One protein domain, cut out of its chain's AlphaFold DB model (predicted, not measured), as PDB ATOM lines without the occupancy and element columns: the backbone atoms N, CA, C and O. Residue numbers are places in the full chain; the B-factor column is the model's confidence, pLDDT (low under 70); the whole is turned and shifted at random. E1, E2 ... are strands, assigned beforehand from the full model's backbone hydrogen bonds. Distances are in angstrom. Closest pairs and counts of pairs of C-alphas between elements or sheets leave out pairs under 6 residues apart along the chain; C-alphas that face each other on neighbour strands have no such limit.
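AT A GLANCE: This is residues 2 to 12 and 30 to 78 of the 112 residues of the protein "Putative adhesin" of Escherichia coli (UniProt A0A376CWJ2). A long, narrow, twisted ribbon of four antiparallel strands, E1, E2, E3 and E6, has its length drawn out at one end by a thin hairpin of two short strands, E4 and E5. E2 and E3 are two long strands side by side in the middle, E1 runs beside E2 along one edge, and the short E6 lies beside the far part of E3 along the other. The tip of the thin hairpin, residues 65 to 70, sticks out free. The printed part has 60 residues with no named helix and six named strands, E1 to E6 in chain order, and its class is all strand; the larger sheet has the order E1, E2, E3, E6. The whole is extended, with a radius of gyration of the C-alphas of 18.3 A, and is a rod spanning 65 by 14 by 11 A.

HOW THE PARTS SIT: E1, residues 2 to 12, is an edge strand and the antiparallel neighbour of E2, residues 30 to 43, at 173 degrees between directions; the C-alphas of Val 7 and Gly 38 face each other at 4.1 A, and N 4 and O 41 are within hydrogen-bond range at 2.8 A. E2 forms a hairpin with E3, residues 50 to 62, antiparallel at 167 degrees; C-alphas 37 and 56 face each other at 3.8 A, and N 38 and O 55 are 2.8 A apart. E3 runs on into E4, residues 64 to 66, across a break of 1 residue, at 14 degrees. E4 forms a hairpin with E5, residues 69 to 71, antiparallel at 167 degrees, with N 69 and O 66 within hydrogen-bond range at 3.2 A. E5 runs on into E6, residues 74 to 78, across a break of 2 residues, at 7 degrees. E6 is the other edge strand, antiparallel to E3 at 174 degrees, with N 58 and O 77 at 2.8 A. E1 and E6 are apart. The larger sheet is twisted, its C-alphas lying up to 5.5 A off their best plane.

IN THESE COORDINATES: E1 begins at C-alpha 2 at (-33.662, -21.024, 1.694) and is 32.7 A long from first to last C-alpha. E2 is 41.6 A long and E3 38.4 A, with C-alpha 50 at (-40.680, -25.088, -2.965). E4 and E5 have three residues each. E6 is 13.5 A long and ends at C-alpha 78 at (-52.040, -6.024, -11.294).

THE WHOLE: The two C-alphas farthest apart, those of Ser 46 and Asn 68, are 65.4 A apart. Residues 13 to 29 are not printed, and C-alphas 12 and 30 are 10.5 A apart across this cut. Of the links that are printed whole, E2 to E3 is short and the other three are tight. The mean pLDDT of the printed part is 72.7; residues 11 to 12, 30 to 35 and 59 to 75 are under 70.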
ATOM      1  N   SER A   2     -34.306 -22.039   2.528       91.25
ATOM      2  CA  SER A   2     -33.662 -21.024   1.694       91.25
ATOM      3  C   SER A   2     -34.730 -20.059   1.192       91.25
ATOM      4  O   SER A   2     -35.819 -20.501   0.827       91.25
ATOM      5  N   LEU A   3     -34.425 -18.765   1.199       91.56
ATOM      6  CA  LEU A   3     -35.306 -17.710   0.718       91.56
ATOM      7  C   LEU A   3     -34.536 -16.855  -0.282       91.56
ATOM      8  O   LEU A   3     -33.505 -16.281   0.066       91.56
ATOM      9  N   THR A   4     -35.073 -16.727  -1.486       94.56
ATOM     10  CA  THR A   4     -34.561 -15.831  -2.520       94.56
ATOM     11  C   THR A   4     -35.643 -14.817  -2.847       94.56
ATOM     12  O   THR A   4     -36.771 -15.189  -3.140       94.56
ATOM     13  N   THR A   5     -35.321 -13.530  -2.815       94.62
ATOM     14  CA  THR A   5     -36.252 -12.475  -3.224       94.62
ATOM     15  C   THR A   5     -35.572 -11.531  -4.195       94.62
ATOM     16  O   THR A   5     -34.357 -11.341  -4.139       94.62
ATOM     17  N   GLY A   6     -36.353 -10.957  -5.098       91.38
ATOM     18  CA  GLY A   6     -35.872  -9.987  -6.059       91.38
ATOM     19  C   GLY A   6     -36.987  -9.076  -6.537       91.38
ATOM     20  O   GLY A   6     -38.172  -9.326  -6.317       91.38
ATOM     21  N   VAL A   7     -36.580  -8.004  -7.204       86.56
ATOM     22  CA  VAL A   7     -37.473  -7.078  -7.895       86.56
ATOM     23  C   VAL A   7     -37.063  -6.994  -9.354       86.56
ATOM     24  O   VAL A   7     -35.886  -7.129  -9.688       86.56
ATOM     25  N   TYR A   8     -38.033  -6.774 -10.225       78.62
ATOM     26  CA  TYR A   8     -37.837  -6.591 -11.652       78.62
ATOM     27  C   TYR A   8     -38.755  -5.478 -12.152       78.62
ATOM     28  O   TYR A   8     -39.815  -5.217 -11.592       78.62
ATOM     29  N   GLY A   9     -38.347  -4.805 -13.219       79.50
ATOM     30  CA  GLY A   9     -39.181  -3.835 -13.914       79.50
ATOM     31  C   GLY A   9     -39.115  -4.096 -15.405       79.50
ATOM     32  O   GLY A   9     -38.054  -4.451 -15.918       79.50
ATOM     33  N   ALA A  10     -40.235  -3.921 -16.096       72.56
ATOM     34  CA  ALA A  10     -40.274  -3.911 -17.546       72.56
ATOM     35  C   ALA A  10     -40.933  -2.619 -18.033       72.56
ATOM     36  O   ALA A  10     -41.860  -2.093 -17.425       72.56
ATOM     37  N   ALA A  11     -40.438  -2.087 -19.141       68.75
ATOM     38  CA  ALA A  11     -41.074  -0.990 -19.851       68.75
ATOM     39  C   ALA A  11     -41.361  -1.480 -21.269       68.75
ATOM     40  O   ALA A  11     -40.453  -1.935 -21.963       68.75
ATOM     41  N   GLY A  12     -42.628  -1.440 -21.666       54.72
ATOM     42  CA  GLY A  12     -43.096  -1.816 -22.989       54.72
ATOM     43  C   GLY A  12     -43.628  -0.590 -23.715       54.72
ATOM     44  O   GLY A  12     -44.483   0.121 -23.194       54.72
ATOM     45  N   ARG A  30     -50.568   4.778 -29.282       49.19
ATOM     46  CA  ARG A  30     -49.290   4.645 -28.569       49.19
ATOM     47  C   ARG A  30     -49.592   4.310 -27.113       49.19
ATOM     48  O   ARG A  30     -50.118   5.164 -26.397       49.19
ATOM     49  N   ASP A  31     -49.284   3.085 -26.701       47.69
ATOM     50  CA  ASP A  31     -49.349   2.658 -25.304       47.69
ATOM     51  C   ASP A  31     -47.928   2.592 -24.731       47.69
ATOM     52  O   ASP A  31     -47.092   1.802 -25.180       47.69
ATOM     53  N   ASP A  32     -47.658   3.460 -23.757       58.44
ATOM     54  CA  ASP A  32     -46.480   3.384 -22.899       58.44
ATOM     55  C   ASP A  32     -46.898   2.671 -21.608       58.44
ATOM     56  O   ASP A  32     -47.590   3.244 -20.755       58.44
ATOM     57  N   ALA A  33     -46.482   1.413 -21.464       59.69
ATOM     58  CA  ALA A  33     -46.760   0.594 -20.293       59.69
ATOM     59  C   ALA A  33     -45.477   0.381 -19.484       59.69
ATOM     60  O   ALA A  33     -44.469  -0.108 -19.993       59.69
ATOM     61  N   GLY A  34     -45.510   0.741 -18.202       68.12
ATOM     62  CA  GLY A  34     -44.445   0.428 -17.253       68.12
ATOM     63  C   GLY A  34     -44.940  -0.589 -16.239       68.12
ATOM     64  O   GLY A  34     -45.909  -0.313 -15.532       68.12
ATOM     65  N   SER A  35     -44.285  -1.742 -16.141       66.50
ATOM     66  CA  SER A  35     -44.539  -2.737 -15.105       66.50
ATOM     67  C   SER A  35     -43.388  -2.812 -14.109       66.50
ATOM     68  O   SER A  35     -42.209  -2.700 -14.448       66.50
ATOM     69  N   LEU A  36     -43.742  -2.979 -12.843       79.06
ATOM     70  CA  LEU A  36     -42.814  -3.229 -11.754       79.06
ATOM     71  C   LEU A  36     -43.339  -4.421 -10.969       79.06
ATOM     72  O   LEU A  36     -44.511  -4.458 -10.598       79.06
ATOM     73  N   GLY A  37     -42.475  -5.391 -10.716       84.44
ATOM     74  CA  GLY A  37     -42.827  -6.579  -9.968       84.44
ATOM     75  C   GLY A  37     -41.733  -7.032  -9.020       84.44
ATOM     76  O   GLY A  37     -40.579  -6.617  -9.092       84.44
ATOM     77  N   GLY A  38     -42.126  -7.882  -8.092       90.12
ATOM     78  CA  GLY A  38     -41.249  -8.583  -7.178       90.12
ATOM     79  C   GLY A  38     -41.527 -10.072  -7.238       90.12
ATOM     80  O   GLY A  38     -42.620 -10.496  -7.614       90.12
ATOM     81  N   TYR A  39     -40.526 -10.853  -6.861       91.25
ATOM     82  CA  TYR A  39     -40.677 -12.281  -6.659       91.25
ATOM     83  C   TYR A  39     -40.034 -12.722  -5.348       91.25
ATOM     84  O   TYR A  39     -39.094 -12.114  -4.822       91.25
ATOM     85  N   LEU A  40     -40.570 -13.811  -4.825       94.44
ATOM     86  CA  LEU A  40     -40.155 -14.477  -3.609       94.44
ATOM     87  C   LEU A  40     -40.150 -15.969  -3.912       94.44
ATOM     88  O   LEU A  40     -41.167 -16.502  -4.321       94.44
ATOM     89  N   ASN A  41     -39.025 -16.637  -3.720       94.56
ATOM     90  CA  ASN A  41     -38.882 -18.072  -3.892       94.56
ATOM     91  C   ASN A  41     -38.404 -18.670  -2.566       94.56
ATOM     92  O   ASN A  41     -37.389 -18.246  -2.008       94.56
ATOM     93  N   LEU A  42     -39.166 -19.621  -2.041       94.62
ATOM     94  CA  LEU A  42     -38.901 -20.340  -0.809       94.62
ATOM     95  C   LEU A  42     -38.603 -21.792  -1.145       94.62
ATOM     96  O   LEU A  42     -39.408 -22.446  -1.796       94.62
ATOM     97  N   VAL A  43     -37.502 -22.326  -0.619       94.12
ATOM     98  CA  VAL A  43     -37.162 -23.748  -0.746       94.12
ATOM     99  C   VAL A  43     -36.920 -24.354   0.630       94.12
ATOM    100  O   VAL A  43     -36.065 -23.920   1.415       94.12
ATOM    101  N   HIS A  44     -37.658 -25.408   0.943       93.38
ATOM    102  CA  HIS A  44     -37.484 -26.187   2.150       93.38
ATOM    103  C   HIS A  44     -36.370 -27.220   1.955       93.38
ATOM    104  O   HIS A  44     -36.574 -28.298   1.409       93.38
ATOM    105  N   THR A  45     -35.178 -26.901   2.462       86.00
ATOM    106  CA  THR A  45     -33.946 -27.700   2.315       86.00
ATOM    107  C   THR A  45     -34.082 -29.174   2.726       86.00
ATOM    108  O   THR A  45     -33.325 -29.999   2.238       86.00
ATOM    109  N   SER A  46     -35.021 -29.516   3.617       85.62
ATOM    110  CA  SER A  46     -35.187 -30.896   4.095       85.62
ATOM    111  C   SER A  46     -36.123 -31.751   3.244       85.62
ATOM    112  O   SER A  46     -35.940 -32.962   3.216       85.62
ATOM    113  N   SER A  47     -37.147 -31.169   2.614       86.00
ATOM    114  CA  SER A  47     -38.149 -31.929   1.844       86.00
ATOM    115  C   SER A  47     -38.144 -31.602   0.354       86.00
ATOM    116  O   SER A  47     -38.891 -32.212  -0.396       86.00
ATOM    117  N   GLY A  48     -37.371 -30.601  -0.071       90.12
ATOM    118  CA  GLY A  48     -37.399 -30.085  -1.437       90.12
ATOM    119  C   GLY A  48     -38.662 -29.291  -1.781       90.12
ATOM    120  O   GLY A  48     -38.724 -28.755  -2.881       90.12
ATOM    121  N   LEU A  49     -39.635 -29.175  -0.858       93.00
ATOM    122  CA  LEU A  49     -40.840 -28.359  -1.050       93.00
ATOM    123  C   LEU A  49     -40.418 -26.947  -1.430       93.00
ATOM    124  O   LEU A  49     -39.671 -26.314  -0.680       93.00
ATOM    125  N   TRP A  50     -40.929 -26.447  -2.540       94.81
ATOM    126  CA  TRP A  50     -40.680 -25.088  -2.965       94.81
ATOM    127  C   TRP A  50     -41.988 -24.344  -3.191       94.81
ATOM    128  O   TRP A  50     -43.038 -24.934  -3.450       94.81
ATOM    129  N   ALA A  51     -41.928 -23.033  -3.022       96.06
ATOM    130  CA  ALA A  51     -43.015 -22.135  -3.350       96.06
ATOM    131  C   ALA A  51     -42.437 -20.852  -3.928       96.06
ATOM    132  O   ALA A  51     -41.492 -20.299  -3.366       96.06
ATOM    133  N   ASP A  52     -43.008 -20.370  -5.021       95.62
ATOM    134  CA  ASP A  52     -42.741 -19.039  -5.524       95.62
ATOM    135  C   ASP A  52     -43.988 -18.162  -5.483       95.62
ATOM    136  O   ASP A  52     -45.132 -18.613  -5.510       95.62
ATOM    137  N   ILE A  53     -43.740 -16.874  -5.306       94.69
ATOM    138  CA  ILE A  53     -44.751 -15.836  -5.287       94.69
ATOM    139  C   ILE A  53     -44.231 -14.723  -6.170       94.69
ATOM    140  O   ILE A  53     -43.121 -14.231  -5.961       94.69
ATOM    141  N   VAL A  54     -45.046 -14.292  -7.119       93.94
ATOM    142  CA  VAL A  54     -44.768 -13.136  -7.963       93.94
ATOM    143  C   VAL A  54     -45.893 -12.137  -7.781       93.94
ATOM    144  O   VAL A  54     -47.069 -12.484  -7.787       93.94
ATOM    145  N   ALA A  55     -45.533 -10.871  -7.630       89.88
ATOM    146  CA  ALA A  55     -46.480  -9.771  -7.659       89.88
ATOM    147  C   ALA A  55     -45.977  -8.733  -8.653       89.88
ATOM    148  O   ALA A  55     -44.821  -8.328  -8.591       89.88
ATOM    149  N   GLN A  56     -46.830  -8.300  -9.570       89.06
ATOM    150  CA  GLN A  56     -46.532  -7.316 -10.597       89.06
ATOM    151  C   GLN A  56     -47.652  -6.283 -10.641       89.06
ATOM    152  O   GLN A  56     -48.828  -6.627 -10.702       89.06
ATOM    153  N   GLY A  57     -47.283  -5.010 -10.630       84.25
ATOM    154  CA  GLY A  57     -48.172  -3.904 -10.948       84.25
ATOM    155  C   GLY A  57     -47.755  -3.291 -12.274       84.25
ATOM    156  O   GLY A  57     -46.587  -2.956 -12.464       84.25
ATOM    157  N   THR A  58     -48.711  -3.106 -13.174       74.94
ATOM    158  CA  THR A  58     -48.495  -2.459 -14.465       74.94
ATOM    159  C   THR A  58     -49.291  -1.172 -14.520       74.94
ATOM    160  O   THR A  58     -50.511  -1.149 -14.367       74.94
ATOM    161  N   ARG A  59     -48.586  -0.068 -14.739       67.75
ATOM    162  CA  ARG A  59     -49.190   1.232 -14.986       67.75
ATOM    163  C   ARG A  59     -49.230   1.466 -16.488       67.75
ATOM    164  O   ARG A  59     -48.185   1.640 -17.114       67.75
ATOM    165  N   HIS A  60     -50.435   1.523 -17.037       63.34
ATOM    166  CA  HIS A  60     -50.658   1.890 -18.428       63.34
ATOM    167  C   HIS A  60     -50.886   3.399 -18.505       63.34
ATOM    168  O   HIS A  60     -51.783   3.950 -17.857       63.34
ATOM    169  N   SER A  61     -50.044   4.099 -19.261       50.44
ATOM    170  CA  SER A  61     -50.219   5.522 -19.534       50.44
ATOM    171  C   SER A  61     -50.699   5.703 -20.971       50.44
ATOM    172  O   SER A  61     -49.931   6.126 -21.832       50.44
ATOM    173  N   MET A  62     -51.985   5.453 -21.226       45.56
ATOM    174  CA  MET A  62     -52.570   5.698 -22.543       45.56
ATOM    175  C   MET A  62     -52.815   7.202 -22.725       45.56
ATOM    176  O   MET A  62     -53.605   7.830 -22.014       45.56
ATOM    177  N   LYS A  63     -52.108   7.816 -23.677       42.56
ATOM    178  CA  LYS A  63     -52.365   9.195 -24.113       42.56
ATOM    179  C   LYS A  63     -53.081   9.154 -25.460       42.56
ATOM    180  O   LYS A  63     -52.429   9.047 -26.493       42.56
ATOM    181  N   ALA A  64     -54.406   9.278 -25.449       36.94
ATOM    182  CA  ALA A  64     -55.185   9.552 -26.651       36.94
ATOM    183  C   ALA A  64     -55.347  11.075 -26.801       36.94
ATOM    184  O   ALA A  64     -55.800  11.758 -25.882       36.94
ATOM    185  N   SER A  65     -54.941  11.624 -27.944       35.03
ATOM    186  CA  SER A  65     -55.169  13.027 -28.303       35.03
ATOM    187  C   SER A  65     -55.969  13.045 -29.599       35.03
ATOM    188  O   SER A  65     -55.543  12.446 -30.582       35.03
ATOM    189  N   SER A  66     -57.144  13.673 -29.572       36.00
ATOM    190  CA  SER A  66     -57.969  13.953 -30.749       36.00
ATOM    191  C   SER A  66     -58.468  15.398 -30.647       36.00
ATOM    192  O   SER A  66     -58.746  15.872 -29.542       36.00
ATOM    193  N   ASP A  67     -58.531  16.091 -31.786       46.16
ATOM    194  CA  ASP A  67     -58.512  17.554 -32.003       46.16
ATOM    195  C   ASP A  67     -59.551  18.435 -31.267       46.16
ATOM    196  O   ASP A  67     -59.586  19.643 -31.480       46.16
ATOM    197  N   ASN A  68     -60.381  17.906 -30.360       42.91
ATOM    198  CA  ASN A  68     -61.281  18.734 -29.541       42.91
ATOM    199  C   ASN A  68     -61.625  18.158 -28.147       42.91
ATOM    200  O   ASN A  68     -62.532  18.675 -27.508       42.91
ATOM    201  N   ASN A  69     -60.960  17.107 -27.645       39.34
ATOM    202  CA  ASN A  69     -61.112  16.653 -26.247       39.34
ATOM    203  C   ASN A  69     -59.977  15.691 -25.840       39.34
ATOM    204  O   ASN A  69     -59.736  14.676 -26.490       39.34
ATOM    205  N   ASN A  70     -59.283  15.989 -24.736       38.12
ATOM    206  CA  ASN A  70     -58.186  15.161 -24.221       38.12
ATOM    207  C   ASN A  70     -58.727  14.001 -23.369       38.12
ATOM    208  O   ASN A  70     -59.016  14.197 -22.189       38.12
ATOM    209  N   PHE A  71     -58.808  12.790 -23.924       41.03
ATOM    210  CA  PHE A  71     -59.167  11.590 -23.159       41.03
ATOM    211  C   PHE A  71     -57.899  10.934 -22.587       41.03
ATOM    212  O   PHE A  71     -57.104  10.319 -23.298       41.03
ATOM    213  N   ARG A  72     -57.670  11.100 -21.277       46.81
ATOM    214  CA  ARG A  72     -56.603  10.400 -20.543       46.81
ATOM    215  C   ARG A  72     -57.180   9.146 -19.895       46.81
ATOM    216  O   ARG A  72     -57.575   9.203 -18.734       46.81
ATOM    217  N   ALA A  73     -57.179   8.025 -20.606       46.41
ATOM    218  CA  ALA A  73     -57.417   6.734 -19.973       46.41
ATOM    219  C   ALA A  73     -56.151   6.334 -19.194       46.41
ATOM    220  O   ALA A  73     -55.095   6.066 -19.769       46.41
ATOM    221  N   ARG A  74     -56.217   6.368 -17.863       56.41
ATOM    222  CA  ARG A  74     -55.182   5.801 -16.991       56.41
ATOM    223  C   ARG A  74     -55.718   4.462 -16.504       56.41
ATOM    224  O   ARG A  74     -56.672   4.442 -15.743       56.41
ATOM    225  N   GLY A  75     -55.129   3.369 -16.974       63.41
ATOM    226  CA  GLY A  75     -55.462   2.021 -16.515       63.41
ATOM    227  C   GLY A  75     -54.373   1.498 -15.590       63.41
ATOM    228  O   GLY A  75     -53.181   1.715 -15.843       63.41
ATOM    229  N   TRP A  76     -54.760   0.803 -14.524       72.25
ATOM    230  CA  TRP A  76     -53.817   0.027 -13.726       72.25
ATOM    231  C   TRP A  76     -54.164  -1.456 -13.828       72.25
ATOM    232  O   TRP A  76     -55.321  -1.864 -13.715       72.25
ATOM    233  N   GLY A  77     -53.139  -2.253 -14.099       81.31
ATOM    234  CA  GLY A  77     -53.196  -3.701 -14.050       81.31
ATOM    235  C   GLY A  77     -52.394  -4.192 -12.856       81.31
ATOM    236  O   GLY A  77     -51.372  -3.608 -12.495       81.31
ATOM    237  N   TRP A  78     -52.834  -5.282 -12.257       83.62
ATOM    238  CA  TRP A  78     -52.040  -6.024 -11.294       83.62
ATOM    239  C   TRP A  78     -52.144  -7.512 -11.589       83.62
ATOM    240  O   TRP A  78     -53.170  -8.010 -12.056       83.62
TER     241      TRP A  78